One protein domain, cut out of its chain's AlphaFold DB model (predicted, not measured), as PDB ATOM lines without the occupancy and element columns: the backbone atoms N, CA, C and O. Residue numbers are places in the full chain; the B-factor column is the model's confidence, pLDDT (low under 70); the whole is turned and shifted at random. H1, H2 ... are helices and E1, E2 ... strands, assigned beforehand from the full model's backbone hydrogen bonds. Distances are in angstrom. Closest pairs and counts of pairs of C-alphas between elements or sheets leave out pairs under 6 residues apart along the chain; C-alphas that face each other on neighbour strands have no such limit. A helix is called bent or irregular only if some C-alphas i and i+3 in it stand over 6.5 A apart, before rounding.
ATOM      1  N   TYR A 123     -92.620  -0.396  -7.006       89.75
ATOM      2  CA  TYR A 123     -92.804  -1.601  -7.807       89.75
ATOM      3  C   TYR A 123     -91.468  -2.035  -8.409       89.75
ATOM      4  O   TYR A 123     -90.731  -1.199  -8.932       89.75
ATOM      5  N   THR A 124     -91.201  -3.337  -8.396       90.06
ATOM      6  CA  THR A 124     -90.058  -3.950  -9.084       90.06
ATOM      7  C   THR A 124     -90.573  -4.924 -10.139       90.06
ATOM      8  O   THR A 124     -91.374  -5.803  -9.828       90.06
ATOM      9  N   ASP A 125     -90.135  -4.782 -11.391       88.88
ATOM     10  CA  ASP A 125     -90.446  -5.750 -12.451       88.88
ATOM     11  C   ASP A 125     -89.455  -6.914 -12.391       88.88
ATOM     12  O   ASP A 125     -88.249  -6.729 -12.568       88.88
ATOM     13  N   HIS A 126     -89.964  -8.123 -12.172       88.31
ATOM     14  CA  HIS A 126     -89.178  -9.350 -12.243       88.31
ATOM     15  C   HIS A 126     -89.522 -10.091 -13.508       88.31
ATOM     16  O   HIS A 126     -90.688 -10.325 -13.805       88.31
ATOM     17  N   THR A 127     -88.494 -10.498 -14.239       87.25
ATOM     18  CA  THR A 127     -88.661 -11.258 -15.468       87.25
ATOM     19  C   THR A 127     -87.794 -12.504 -15.420       87.25
ATOM     20  O   THR A 127     -86.584 -12.414 -15.221       87.25
ATOM     21  N   GLU A 128     -88.422 -13.655 -15.626       86.44
ATOM     22  CA  GLU A 128     -87.768 -14.959 -15.690       86.44
ATOM     23  C   GLU A 128     -88.050 -15.637 -17.028       86.44
ATOM     24  O   GLU A 128     -89.012 -15.310 -17.733       86.44
ATOM     25  N   ASN A 129     -87.171 -16.563 -17.394       84.44
ATOM     26  CA  ASN A 129     -87.140 -17.175 -18.704       84.44
ATOM     27  C   ASN A 129     -86.942 -18.692 -18.604       84.44
ATOM     28  O   ASN A 129     -86.164 -19.175 -17.790       84.44
ATOM     29  N   TRP A 130     -87.634 -19.439 -19.464       84.75
ATOM     30  CA  TRP A 130     -87.621 -20.902 -19.469       84.75
ATOM     31  C   TRP A 130     -87.365 -21.449 -20.862       84.75
ATOM     32  O   TRP A 130     -87.908 -20.974 -21.868       84.75
ATOM     33  N   THR A 131     -86.544 -22.486 -20.915       82.88
ATOM     34  CA  THR A 131     -86.244 -23.276 -22.107       82.88
ATOM     35  C   THR A 131     -87.223 -24.438 -22.272       82.88
ATOM     36  O   THR A 131     -87.922 -24.824 -21.338       82.88
ATOM     37  N   SER A 132     -87.277 -25.036 -23.468       78.12
ATOM     38  CA  SER A 132     -88.190 -26.160 -23.742       78.12
ATOM     39  C   SER A 132     -87.982 -27.366 -22.821       78.12
ATOM     40  O   SER A 132     -88.941 -28.077 -22.556       78.12
ATOM     41  N   SER A 133     -86.758 -27.599 -22.336       79.81
ATOM     42  CA  SER A 133     -86.445 -28.705 -21.419       79.81
ATOM     43  C   SER A 133     -86.927 -28.474 -19.988       79.81
ATOM     44  O   SER A 133     -87.070 -29.431 -19.238       79.81
ATOM     45  N   GLU A 134     -87.164 -27.221 -19.600       81.50
ATOM     46  CA  GLU A 134     -87.590 -26.844 -18.243       81.50
ATOM     47  C   GLU A 134     -89.117 -26.790 -18.111       81.50
ATOM     48  O   GLU A 134     -89.655 -26.693 -17.011       81.50
ATOM     49  N   ILE A 135     -89.829 -26.864 -19.236       80.00
ATOM     50  CA  ILE A 135     -91.284 -26.820 -19.287       80.00
ATOM     51  C   ILE A 135     -91.814 -28.246 -19.418       80.00
ATOM     52  O   ILE A 135     -91.580 -28.923 -20.415       80.00
ATOM     53  N   SER A 136     -92.593 -28.688 -18.434       70.38
ATOM     54  CA  SER A 136     -93.329 -29.948 -18.531       70.38
ATOM     55  C   SER A 136     -94.647 -29.755 -19.298       70.38
ATOM     56  O   SER A 136     -95.401 -28.812 -19.054       70.38
ATOM     57  N   GLY A 137     -94.974 -30.662 -20.222       73.44
ATOM     58  CA  GLY A 137     -96.248 -30.671 -20.960       73.44
ATOM     59  C   GLY A 137     -96.381 -29.616 -22.074       73.44
ATOM     60  O   GLY A 137     -95.396 -29.094 -22.584       73.44
ATOM     61  N   GLU A 138     -97.620 -29.328 -22.490       78.69
ATOM     62  CA  GLU A 138     -97.884 -28.494 -23.675       78.69
ATOM     63  C   GLU A 138     -97.580 -27.003 -23.448       78.69
ATOM     64  O   GLU A 138     -98.167 -26.369 -22.571       78.69
ATOM     65  N   LEU A 139     -96.734 -26.425 -24.312       75.88
ATOM     66  CA  LEU A 139     -96.249 -25.041 -24.221       75.88
ATOM     67  C   LEU A 139     -97.376 -23.995 -24.143       75.88
ATOM     68  O   LEU A 139     -97.260 -23.007 -23.421       75.88
ATOM     69  N   ARG A 140     -98.493 -24.222 -24.849       75.81
ATOM     70  CA  ARG A 140     -99.650 -23.306 -24.887       75.81
ATOM     71  C   ARG A 140    -100.332 -23.131 -23.530       75.81
ATOM     72  O   ARG A 140    -100.954 -22.102 -23.293       75.81
ATOM     73  N   THR A 141    -100.213 -24.112 -22.637       78.62
ATOM     74  CA  THR A 141    -100.818 -24.074 -21.297       78.62
ATOM     75  C   THR A 141     -99.792 -23.814 -20.193       78.62
ATOM     76  O   THR A 141    -100.152 -23.753 -19.016       78.62
ATOM     77  N   SER A 142     -98.517 -23.628 -20.547       79.12
ATOM     78  CA  SER A 142     -97.425 -23.510 -19.581       79.12
ATOM     79  C   SER A 142     -97.484 -22.229 -18.757       79.12
ATOM     80  O   SER A 142     -97.176 -22.285 -17.573       79.12
ATOM     81  N   CYS A 143     -97.987 -21.113 -19.296       78.19
ATOM     82  CA  CYS A 143     -98.108 -19.846 -18.555       78.19
ATOM     83  C   CYS A 143     -98.924 -19.932 -17.255       78.19
ATOM     84  O   CYS A 143     -98.734 -19.109 -16.372       78.19
ATOM     85  N   LYS A 144     -99.840 -20.903 -17.125       77.00
ATOM     86  CA  LYS A 144    -100.604 -21.117 -15.882       77.00
ATOM     87  C   LYS A 144     -99.825 -21.906 -14.826       77.00
ATOM     88  O   LYS A 144    -100.217 -21.928 -13.666       77.00
ATOM     89  N   ARG A 145     -98.780 -22.618 -15.251       75.69
ATOM     90  CA  ARG A 145     -97.997 -23.555 -14.434       75.69
ATOM     91  C   ARG A 145     -96.666 -22.961 -14.004       75.69
ATOM     92  O   ARG A 145     -96.180 -23.290 -12.929       75.69
ATOM     93  N   VAL A 146     -96.089 -22.098 -14.833       76.44
ATOM     94  CA  VAL A 146     -94.857 -21.401 -14.491       76.44
ATOM     95  C   VAL A 146     -95.165 -20.299 -13.478       76.44
ATOM     96  O   VAL A 146     -96.077 -19.503 -13.686       76.44
ATOM     97  N   GLN A 147     -94.418 -20.264 -12.378       76.00
ATOM     98  CA  GLN A 147     -94.529 -19.236 -11.347       76.00
ATOM     99  C   GLN A 147     -93.140 -18.693 -11.031       76.00
ATOM    100  O   GLN A 147     -92.193 -19.462 -10.895       76.00
ATOM    101  N   ASN A 148     -93.039 -17.374 -10.897       81.56
ATOM    102  CA  ASN A 148     -91.842 -16.696 -10.429       81.56
ATOM    103  C   ASN A 148     -92.073 -16.378  -8.948       81.56
ATOM    104  O   ASN A 148     -93.080 -15.774  -8.570       81.56
ATOM    105  N   SER A 149     -91.163 -16.851  -8.100       82.62
ATOM    106  CA  SER A 149     -91.305 -16.790  -6.642       82.62
ATOM    107  C   SER A 149     -91.269 -15.365  -6.082       82.62
ATOM    108  O   SER A 149     -91.739 -15.158  -4.962       82.62
ATOM    109  N   LYS A 150     -90.751 -14.407  -6.862       86.75
ATOM    110  CA  LYS A 150     -90.653 -12.981  -6.528       86.75
ATOM    111  C   LYS A 150     -91.897 -12.178  -6.899       86.75
ATOM    112  O   LYS A 150     -91.983 -11.007  -6.552       86.75
ATOM    113  N   CYS A 151     -92.853 -12.766  -7.620       86.06
ATOM    114  CA  CYS A 151     -94.106 -12.075  -7.902       86.06
ATOM    115  C   CYS A 151     -94.856 -11.783  -6.602       86.06
ATOM    116  O   CYS A 151     -94.900 -12.629  -5.705       86.06
ATOM    117  N   THR A 152     -95.506 -10.621  -6.540       88.00
ATOM    118  CA  THR A 152     -96.362 -10.275  -5.401       88.00
ATOM    119  C   THR A 152     -97.441 -11.332  -5.210       88.00
ATOM    120  O   THR A 152     -98.166 -11.666  -6.153       88.00
ATOM    121  N   LYS A 153     -97.584 -11.837  -3.987       85.50
ATOM    122  CA  LYS A 153     -98.655 -12.767  -3.628       85.50
ATOM    123  C   LYS A 153     -99.811 -11.995  -3.016       85.50
ATOM    124  O   LYS A 153     -99.639 -10.904  -2.486       85.50
ATOM    125  N   THR A 154    -100.997 -12.595  -3.002       83.19
ATOM    126  CA  THR A 154    -102.192 -11.988  -2.391       83.19
ATOM    127  C   THR A 154    -101.978 -11.597  -0.923       83.19
ATOM    128  O   THR A 154    -102.548 -10.617  -0.465       83.19
ATOM    129  N   ALA A 155    -101.132 -12.331  -0.191       84.62
ATOM    130  CA  ALA A 155    -100.804 -12.032   1.205       84.62
ATOM    131  C   ALA A 155     -99.921 -10.780   1.388       84.62
ATOM    132  O   ALA A 155     -99.901 -10.208   2.477       84.62
ATOM    133  N   ASP A 156     -99.217 -10.347   0.340       85.81
ATOM    134  CA  ASP A 156     -98.294  -9.203   0.368       85.81
ATOM    135  C   ASP A 156     -99.008  -7.874   0.054       85.81
ATOM    136  O   ASP A 156     -98.400  -6.798   0.065       85.81
ATOM    137  N   VAL A 157    -100.313  -7.943  -0.216       88.69
ATOM    138  CA  VAL A 157    -101.151  -6.826  -0.644       88.69
ATOM    139  C   VAL A 157    -102.200  -6.508   0.436       88.69
ATOM    140  O   VAL A 157    -102.752  -7.422   1.052       88.69
ATOM    141  N   PRO A 158    -102.510  -5.222   0.687       89.38
ATOM    142  CA  PRO A 158    -103.613  -4.823   1.548       89.38
ATOM    143  C   PRO A 158    -104.959  -5.447   1.130       89.38
ATOM    144  O   PRO A 158    -105.223  -5.596  -0.066       89.38
ATOM    145  N   PRO A 159    -105.863  -5.733   2.087       85.19
ATOM    146  CA  PRO A 159    -107.206  -6.212   1.774       85.19
ATOM    147  C   PRO A 159    -107.960  -5.261   0.834       85.19
ATOM    148  O   PRO A 159    -107.957  -4.048   1.050       85.19
ATOM    149  N   GLY A 160    -108.644  -5.815  -0.170       81.94
ATOM    150  CA  GLY A 160    -109.466  -5.057  -1.120       81.94
ATOM    151  C   GLY A 160    -108.718  -4.487  -2.330       81.94
ATOM    152  O   GLY A 160    -109.335  -3.798  -3.135       81.94
ATOM    153  N   ILE A 161    -107.417  -4.762  -2.476       82.25
ATOM    154  CA  ILE A 161    -106.681  -4.489  -3.715       82.25
ATOM    155  C   ILE A 161    -106.601  -5.786  -4.518       82.25
ATOM    156  O   ILE A 161    -105.985  -6.763  -4.086       82.25
ATOM    157  N   ASP A 162    -107.220  -5.783  -5.695       72.19
ATOM    158  CA  ASP A 162    -107.225  -6.941  -6.577       72.19
ATOM    159  C   ASP A 162    -105.904  -7.075  -7.348       72.19
ATOM    160  O   ASP A 162    -105.363  -6.106  -7.877       72.19
ATOM    161  N   PHE A 163    -105.415  -8.318  -7.367       65.56
ATOM    162  CA  PHE A 163    -104.389  -8.932  -8.219       65.56
ATOM    163  C   PHE A 163    -103.500  -8.002  -9.071       65.56
ATOM    164  O   PHE A 163    -103.946  -7.363 -10.024       65.56
ATOM    165  N   LEU A 164    -102.186  -8.055  -8.828       72.12
ATOM    166  CA  LEU A 164    -101.202  -7.394  -9.685       72.12
ATOM    167  C   LEU A 164    -100.967  -8.197 -10.974       72.12
ATOM    168  O   LEU A 164    -100.757  -9.411 -10.916       72.12
ATOM    169  N   PRO A 165    -100.972  -7.540 -12.147       72.50
ATOM    170  CA  PRO A 165    -100.888  -8.231 -13.422       72.50
ATOM    171  C   PRO A 165     -99.540  -8.940 -13.591       72.50
ATOM    172  O   PRO A 165     -98.473  -8.384 -13.322       72.50
ATOM    173  N   SER A 166     -99.600 -10.165 -14.111       81.69
ATOM    174  CA  SER A 166     -98.450 -10.877 -14.670       81.69
ATOM    175  C   SER A 166     -98.635 -11.020 -16.177       81.69
ATOM    176  O   SER A 166     -99.749 -11.157 -16.684       81.69
ATOM    177  N   VAL A 167     -97.529 -10.952 -16.906       85.44
ATOM    178  CA  VAL A 167     -97.497 -11.044 -18.363       85.44
ATOM    179  C   VAL A 167     -96.649 -12.246 -18.736       85.44
ATOM    180  O   VAL A 167     -95.482 -12.330 -18.364       85.44
ATOM    181  N   CYS A 168     -97.227 -13.168 -19.498       85.25
ATOM    182  CA  CYS A 168     -96.520 -14.334 -20.005       85.25
ATOM    183  C   CYS A 168     -96.369 -14.256 -21.526       85.25
ATOM    184  O   CYS A 168     -97.331 -14.019 -22.259       85.25
ATOM    185  N   CYS A 169     -95.153 -14.482 -22.001       83.75
ATOM    186  CA  CYS A 169     -94.744 -14.436 -23.393       83.75
ATOM    187  C   CYS A 169     -94.255 -15.821 -23.824       83.75
ATOM    188  O   CYS A 169     -93.365 -16.389 -23.202       83.75
ATOM    189  N   ILE A 170     -94.809 -16.351 -24.910       84.56
ATOM    190  CA  ILE A 170     -94.483 -17.642 -25.511       84.56
ATOM    191  C   ILE A 170     -94.143 -17.425 -26.989       84.56
ATOM    192  O   ILE A 170     -94.940 -16.882 -27.765       84.56
ATOM    193  N   CYS A 171     -92.978 -17.922 -27.399       79.75
ATOM    194  CA  CYS A 171     -92.530 -17.839 -28.781       79.75
ATOM    195  C   CYS A 171     -93.444 -18.640 -29.713       79.75
ATOM    196  O   CYS A 171     -93.763 -19.797 -29.451       79.75
ATOM    197  N   GLY A 172     -93.850 -18.024 -30.824       74.88
ATOM    198  CA  GLY A 172     -94.708 -18.651 -31.831       74.88
ATOM    199  C   GLY A 172     -96.184 -18.770 -31.436       74.88
ATOM    200  O   GLY A 172     -96.977 -19.214 -32.259       74.88
ATOM    201  N   VAL A 173     -96.561 -18.355 -30.218       81.06
ATOM    202  CA  VAL A 173     -97.958 -18.337 -29.756       81.06
ATOM    203  C   VAL A 173     -98.473 -16.905 -29.645       81.06
ATOM    204  O   VAL A 173     -99.364 -16.534 -30.396       81.06
ATOM    205  N   ASN A 174     -97.914 -16.100 -28.737       81.12
ATOM    206  CA  ASN A 174     -98.310 -14.695 -28.550       81.12
ATOM    207  C   ASN A 174     -97.163 -13.704 -28.805       81.12
ATOM    208  O   ASN A 174     -97.364 -12.494 -28.749       81.12
ATOM    209  N   VAL A 175     -95.965 -14.207 -29.113       79.94
ATOM    210  CA  VAL A 175     -94.809 -13.404 -29.507       79.94
ATOM    211  C   VAL A 175     -94.159 -14.026 -30.741       79.94
ATOM    212  O   VAL A 175     -93.720 -15.174 -30.719       79.94
ATOM    213  N   HIS A 176     -94.074 -13.257 -31.829       75.12
ATOM    214  CA  HIS A 176     -93.540 -13.723 -33.121       75.12
ATOM    215  C   HIS A 176     -92.180 -13.108 -33.491       75.12
ATOM    216  O   HIS A 176     -91.555 -13.523 -34.464       75.12
ATOM    217  N   LYS A 177     -91.705 -12.121 -32.724       71.69
ATOM    218  CA  LYS A 177     -90.427 -11.426 -32.929       71.69
ATOM    219  C   LYS A 177     -89.644 -11.399 -31.620       71.69
ATOM    220  O   LYS A 177     -90.232 -11.508 -30.550       71.69
ATOM    221  N   SER A 178     -88.328 -11.242 -31.706       70.69
ATOM    222  CA  SER A 178     -87.489 -11.062 -30.519       70.69
ATOM    223  C   SER A 178     -87.926  -9.832 -29.718       70.69
ATOM    224  O   SER A 178     -88.166  -8.778 -30.308       70.69
ATOM    225  N   THR A 179     -87.990  -9.954 -28.393       66.50
ATOM    226  CA  THR A 179     -88.252  -8.841 -27.475       66.50
ATOM    227  C   THR A 179     -87.045  -8.660 -26.545       66.50
ATOM    228  O   THR A 179     -86.400  -9.639 -26.160       66.50
ATOM    229  N   PRO A 180     -86.682  -7.415 -26.191       67.69
ATOM    230  CA  PRO A 180     -85.588  -7.167 -25.254       67.69
ATOM    231  C   PRO A 180     -85.944  -7.578 -23.815       67.69
ATOM    232  O   PRO A 180     -85.048  -7.827 -23.010       67.69
ATOM    233  N   ARG A 181     -87.239  -7.709 -23.489       65.88
ATOM    234  CA  ARG A 181     -87.706  -8.204 -22.187       65.88
ATOM    235  C   ARG A 181     -87.280  -9.674 -22.053       65.88
ATOM    236  O   ARG A 181     -87.662 -10.496 -22.877       65.88
ATOM    237  N   ALA A 182     -86.443  -9.986 -21.059       63.50
ATOM    238  CA  ALA A 182     -85.850 -11.315 -20.815       63.50
ATOM    239  C   ALA A 182     -84.841 -11.858 -21.848       63.50
ATOM    240  O   ALA A 182     -84.579 -13.062 -21.844       63.50
ATOM    241  N   ASN A 183     -84.285 -11.038 -22.754       65.44
ATOM    242  CA  ASN A 183     -83.496 -11.547 -23.896       65.44
ATOM    243  C   ASN A 183     -84.259 -12.615 -24.717       65.44
ATOM    244  O   ASN A 183     -83.687 -13.587 -25.219       65.44
ATOM    245  N   PHE A 184     -85.570 -12.434 -24.858       65.94
ATOM    246  CA  PHE A 184     -86.479 -13.395 -25.465       65.94
ATOM    247  C   PHE A 184     -86.377 -13.376 -27.002       65.94
ATOM    248  O   PHE A 184     -86.795 -12.415 -27.647       65.94
ATOM    249  N   ARG A 185     -85.807 -14.420 -27.627       70.31
ATOM    250  CA  ARG A 185     -85.609 -14.506 -29.095       70.31
ATOM    251  C   ARG A 185     -86.292 -15.728 -29.710       70.31
ATOM    252  O   ARG A 185     -85.924 -16.861 -29.418       70.31
ATOM    253  N   CYS A 186     -87.201 -15.493 -30.657       70.94
ATOM    254  CA  CYS A 186     -88.009 -16.552 -31.273       70.94
ATOM    255  C   CYS A 186     -87.476 -17.113 -32.620       70.94
ATOM    256  O   CYS A 186     -88.185 -17.894 -33.246       70.94
ATOM    257  N   SER A 187     -86.261 -16.773 -33.097       61.09
ATOM    258  CA  SER A 187     -85.783 -17.071 -34.481       61.09
ATOM    259  C   SER A 187     -84.396 -17.761 -34.614       61.09
ATOM    260  O   SER A 187     -83.405 -17.239 -34.105       61.09
ATOM    261  N   GLY A 188     -84.325 -18.990 -35.214       56.03
ATOM    262  CA  GLY A 188     -83.145 -19.926 -35.381       56.03
ATOM    263  C   GLY A 188     -83.089 -21.262 -34.542       56.03
ATOM    264  O   GLY A 188     -84.074 -21.621 -33.907       56.03
ATOM    265  N   PHE A 189     -81.956 -21.985 -34.472       44.88
ATOM    266  CA  PHE A 189     -81.790 -23.279 -33.750       44.88
ATOM    267  C   PHE A 189     -80.762 -23.197 -32.592       44.88
ATOM    268  O   PHE A 189     -79.675 -22.668 -32.792       44.88
ATOM    269  N   GLY A 190     -81.086 -23.722 -31.396       51.31
ATOM    270  CA  GLY A 190     -80.151 -23.912 -30.259       51.31
ATOM    271  C   GLY A 190     -80.641 -23.347 -28.913       51.31
ATOM    272  O   GLY A 190     -80.989 -22.175 -28.872       51.31
ATOM    273  N   ARG A 191     -80.688 -24.186 -27.851       53.12
ATOM    274  CA  ARG A 191     -81.139 -23.934 -26.446       53.12
ATOM    275  C   ARG A 191     -81.891 -22.617 -26.228       53.12
ATOM    276  O   ARG A 191     -81.337 -21.634 -25.745       53.12
ATOM    277  N   ARG A 192     -83.168 -22.601 -26.602       68.81
ATOM    278  CA  ARG A 192     -83.947 -21.363 -26.630       68.81
ATOM    279  C   ARG A 192     -84.863 -21.254 -25.462       68.81
ATOM    280  O   ARG A 192     -85.666 -22.150 -25.225       68.81
ATOM    281  N   THR A 193     -84.788 -20.106 -24.814       75.56
ATOM    282  CA  THR A 193     -85.921 -19.570 -24.092       75.56
ATOM    283  C   THR A 193     -87.140 -19.587 -25.016       75.56
ATOM    284  O   THR A 193     -87.139 -18.952 -26.068       75.56
ATOM    285  N   VAL A 194     -88.160 -20.346 -24.632       81.00
ATOM    286  CA  VAL A 194     -89.434 -20.462 -25.357       81.00
ATOM    287  C   VAL A 194     -90.579 -19.795 -24.609       81.00
ATOM    288  O   VAL A 194     -91.599 -19.483 -25.224       81.00
ATOM    289  N   LEU A 195     -90.394 -19.547 -23.309       84.50
ATOM    290  CA  LEU A 195     -91.331 -18.843 -22.448       84.50
ATOM    291  C   LEU A 195     -90.590 -17.805 -21.598       84.50
ATOM    292  O   LEU A 195     -89.497 -18.065 -21.099       84.50
ATOM    293  N   SER A 196     -91.180 -16.629 -21.448       85.44
ATOM    294  CA  SER A 196     -90.765 -15.591 -20.510       85.44
ATOM    295  C   SER A 196     -91.980 -15.150 -19.717       85.44
ATOM    296  O   SER A 196     -93.057 -14.990 -20.284       85.44
ATOM    297  N   MET A 197     -91.814 -14.909 -18.427       86.25
ATOM    298  CA  MET A 197     -92.873 -14.382 -17.577       86.25
ATOM    299  C   MET A 197     -92.344 -13.186 -16.810       86.25
ATOM    300  O   MET A 197     -91.302 -13.269 -16.161       86.25
ATOM    301  N   SER A 198     -93.083 -12.089 -16.895       87.50
ATOM    302  CA  SER A 198     -92.816 -10.866 -16.160       87.50
ATOM    303  C   SER A 198     -93.938 -10.600 -15.171       87.50
ATOM    304  O   SER A 198     -95.115 -10.760 -15.500       87.50
ATOM    305  N   CYS A 199     -93.589 -10.188 -13.964       87.75
ATOM    306  CA  CYS A 199     -94.550  -9.848 -12.928       87.75
ATOM    307  C   CYS A 199     -94.017  -8.721 -12.050       87.75
ATOM    308  O   CYS A 199     -92.810  -8.511 -11.943       87.75
ATOM    309  N   LEU A 200     -94.939  -8.013 -11.403       89.69
ATOM    310  CA  LEU A 200     -94.597  -6.955 -10.465       89.69
ATOM    311  C   LEU A 200     -94.471  -7.512  -9.043       89.69
ATOM    312  O   LEU A 200     -95.350  -8.233  -8.560       89.69
ATOM    313  N   GLU A 201     -93.398  -7.125  -8.364       90.19
ATOM    314  CA  GLU A 201     -93.259  -7.159  -6.909       90.19
ATOM    315  C   GLU A 201     -93.627  -5.779  -6.350       90.19
ATOM    316  O   GLU A 201     -93.029  -4.772  -6.729       90.19
ATOM    317  N   ALA A 202     -94.618  -5.720  -5.466       89.88
ATOM    318  CA  ALA A 202     -94.993  -4.520  -4.738       89.88
ATOM    319  C   ALA A 202     -94.247  -4.465  -3.401       89.88
ATOM    320  O   ALA A 202     -94.442  -5.307  -2.524       89.88
ATOM    321  N   GLY A 203     -93.401  -3.448  -3.247       88.25
ATOM    322  CA  GLY A 203     -92.597  -3.239  -2.053       88.25
ATOM    323  C   GLY A 203     -93.406  -2.662  -0.893       88.25
ATOM    324  O   GLY A 203     -94.067  -1.630  -1.027       88.25
ATOM    325  N   ALA A 204     -93.310  -3.299   0.274       86.62
ATOM    326  CA  ALA A 204     -93.821  -2.747   1.525       86.62
ATOM    327  C   ALA A 204     -92.968  -1.548   2.016       86.62
ATOM    328  O   ALA A 204     -91.762  -1.516   1.759       86.62
ATOM    329  N   PRO A 205     -93.542  -0.612   2.800       90.75
ATOM    330  CA  PRO A 205     -94.941  -0.562   3.225       90.75
ATOM    331  C   PRO A 205     -95.872   0.038   2.160       90.75
ATOM    332  O   PRO A 205     -95.459   0.782   1.281       90.75
TER     333      PRO A 205
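This is residues 123 to 205 of the 399 residues of an uncharacterized protein of Theileria annulata (UniProt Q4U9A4). Little regular structure: a narrow three-stranded sheet, E1 - E3 - E2, antiparallel, has one short helix, H1, over one face and long loops around it. The 83 printed residues, 33 in named elements, run E1, H1, E2, E3: mostly strand. The whole is elongated, 46 by 26 by 18 A, and only just compact, close to loose, with a radius of gyration of the C-alphas of 14.1 A.

Edge strand E1, residues 123 to 131, is antiparallel to E3, residues 193 to 205, at 157 degrees; N 126 and O 199 are 2.9 A apart, within hydrogen-bond range. H1, residues 139 to 144, is on the sheet at a height of 8.4 A, over E2, residues 166 to 170; the closest C-alphas, of Cys 143 and Cys 168, are 5.9 A apart. H1 is irregular, C-alphas 140 and 143 being 7.4 A apart, with 0 of 2 O i to N i+4 and 2 of 3 O i to N i+3 pairs within range. E1, H1 and E2 form a split strand-helix-strand unit, two strands running the same way with E3 between them, its crossover right-handed. E2 and E3 form a hairpin; N 167 and O 198 are 2.8 A apart, within range.

E1, 26.8 A, begins at C-alpha 123 (-92.804, -1.601, -7.807); H1 spans 10.2 A, E2 13.4 A; E3, 34.5 A, ends at C-alpha 205 (-94.941, -0.562, 3.225).

The printed part has no cut; links H1 to E2 and E2 to E3 are long. pLDDT is under 70 at residues 163, 179 to 184 and 187 to 192.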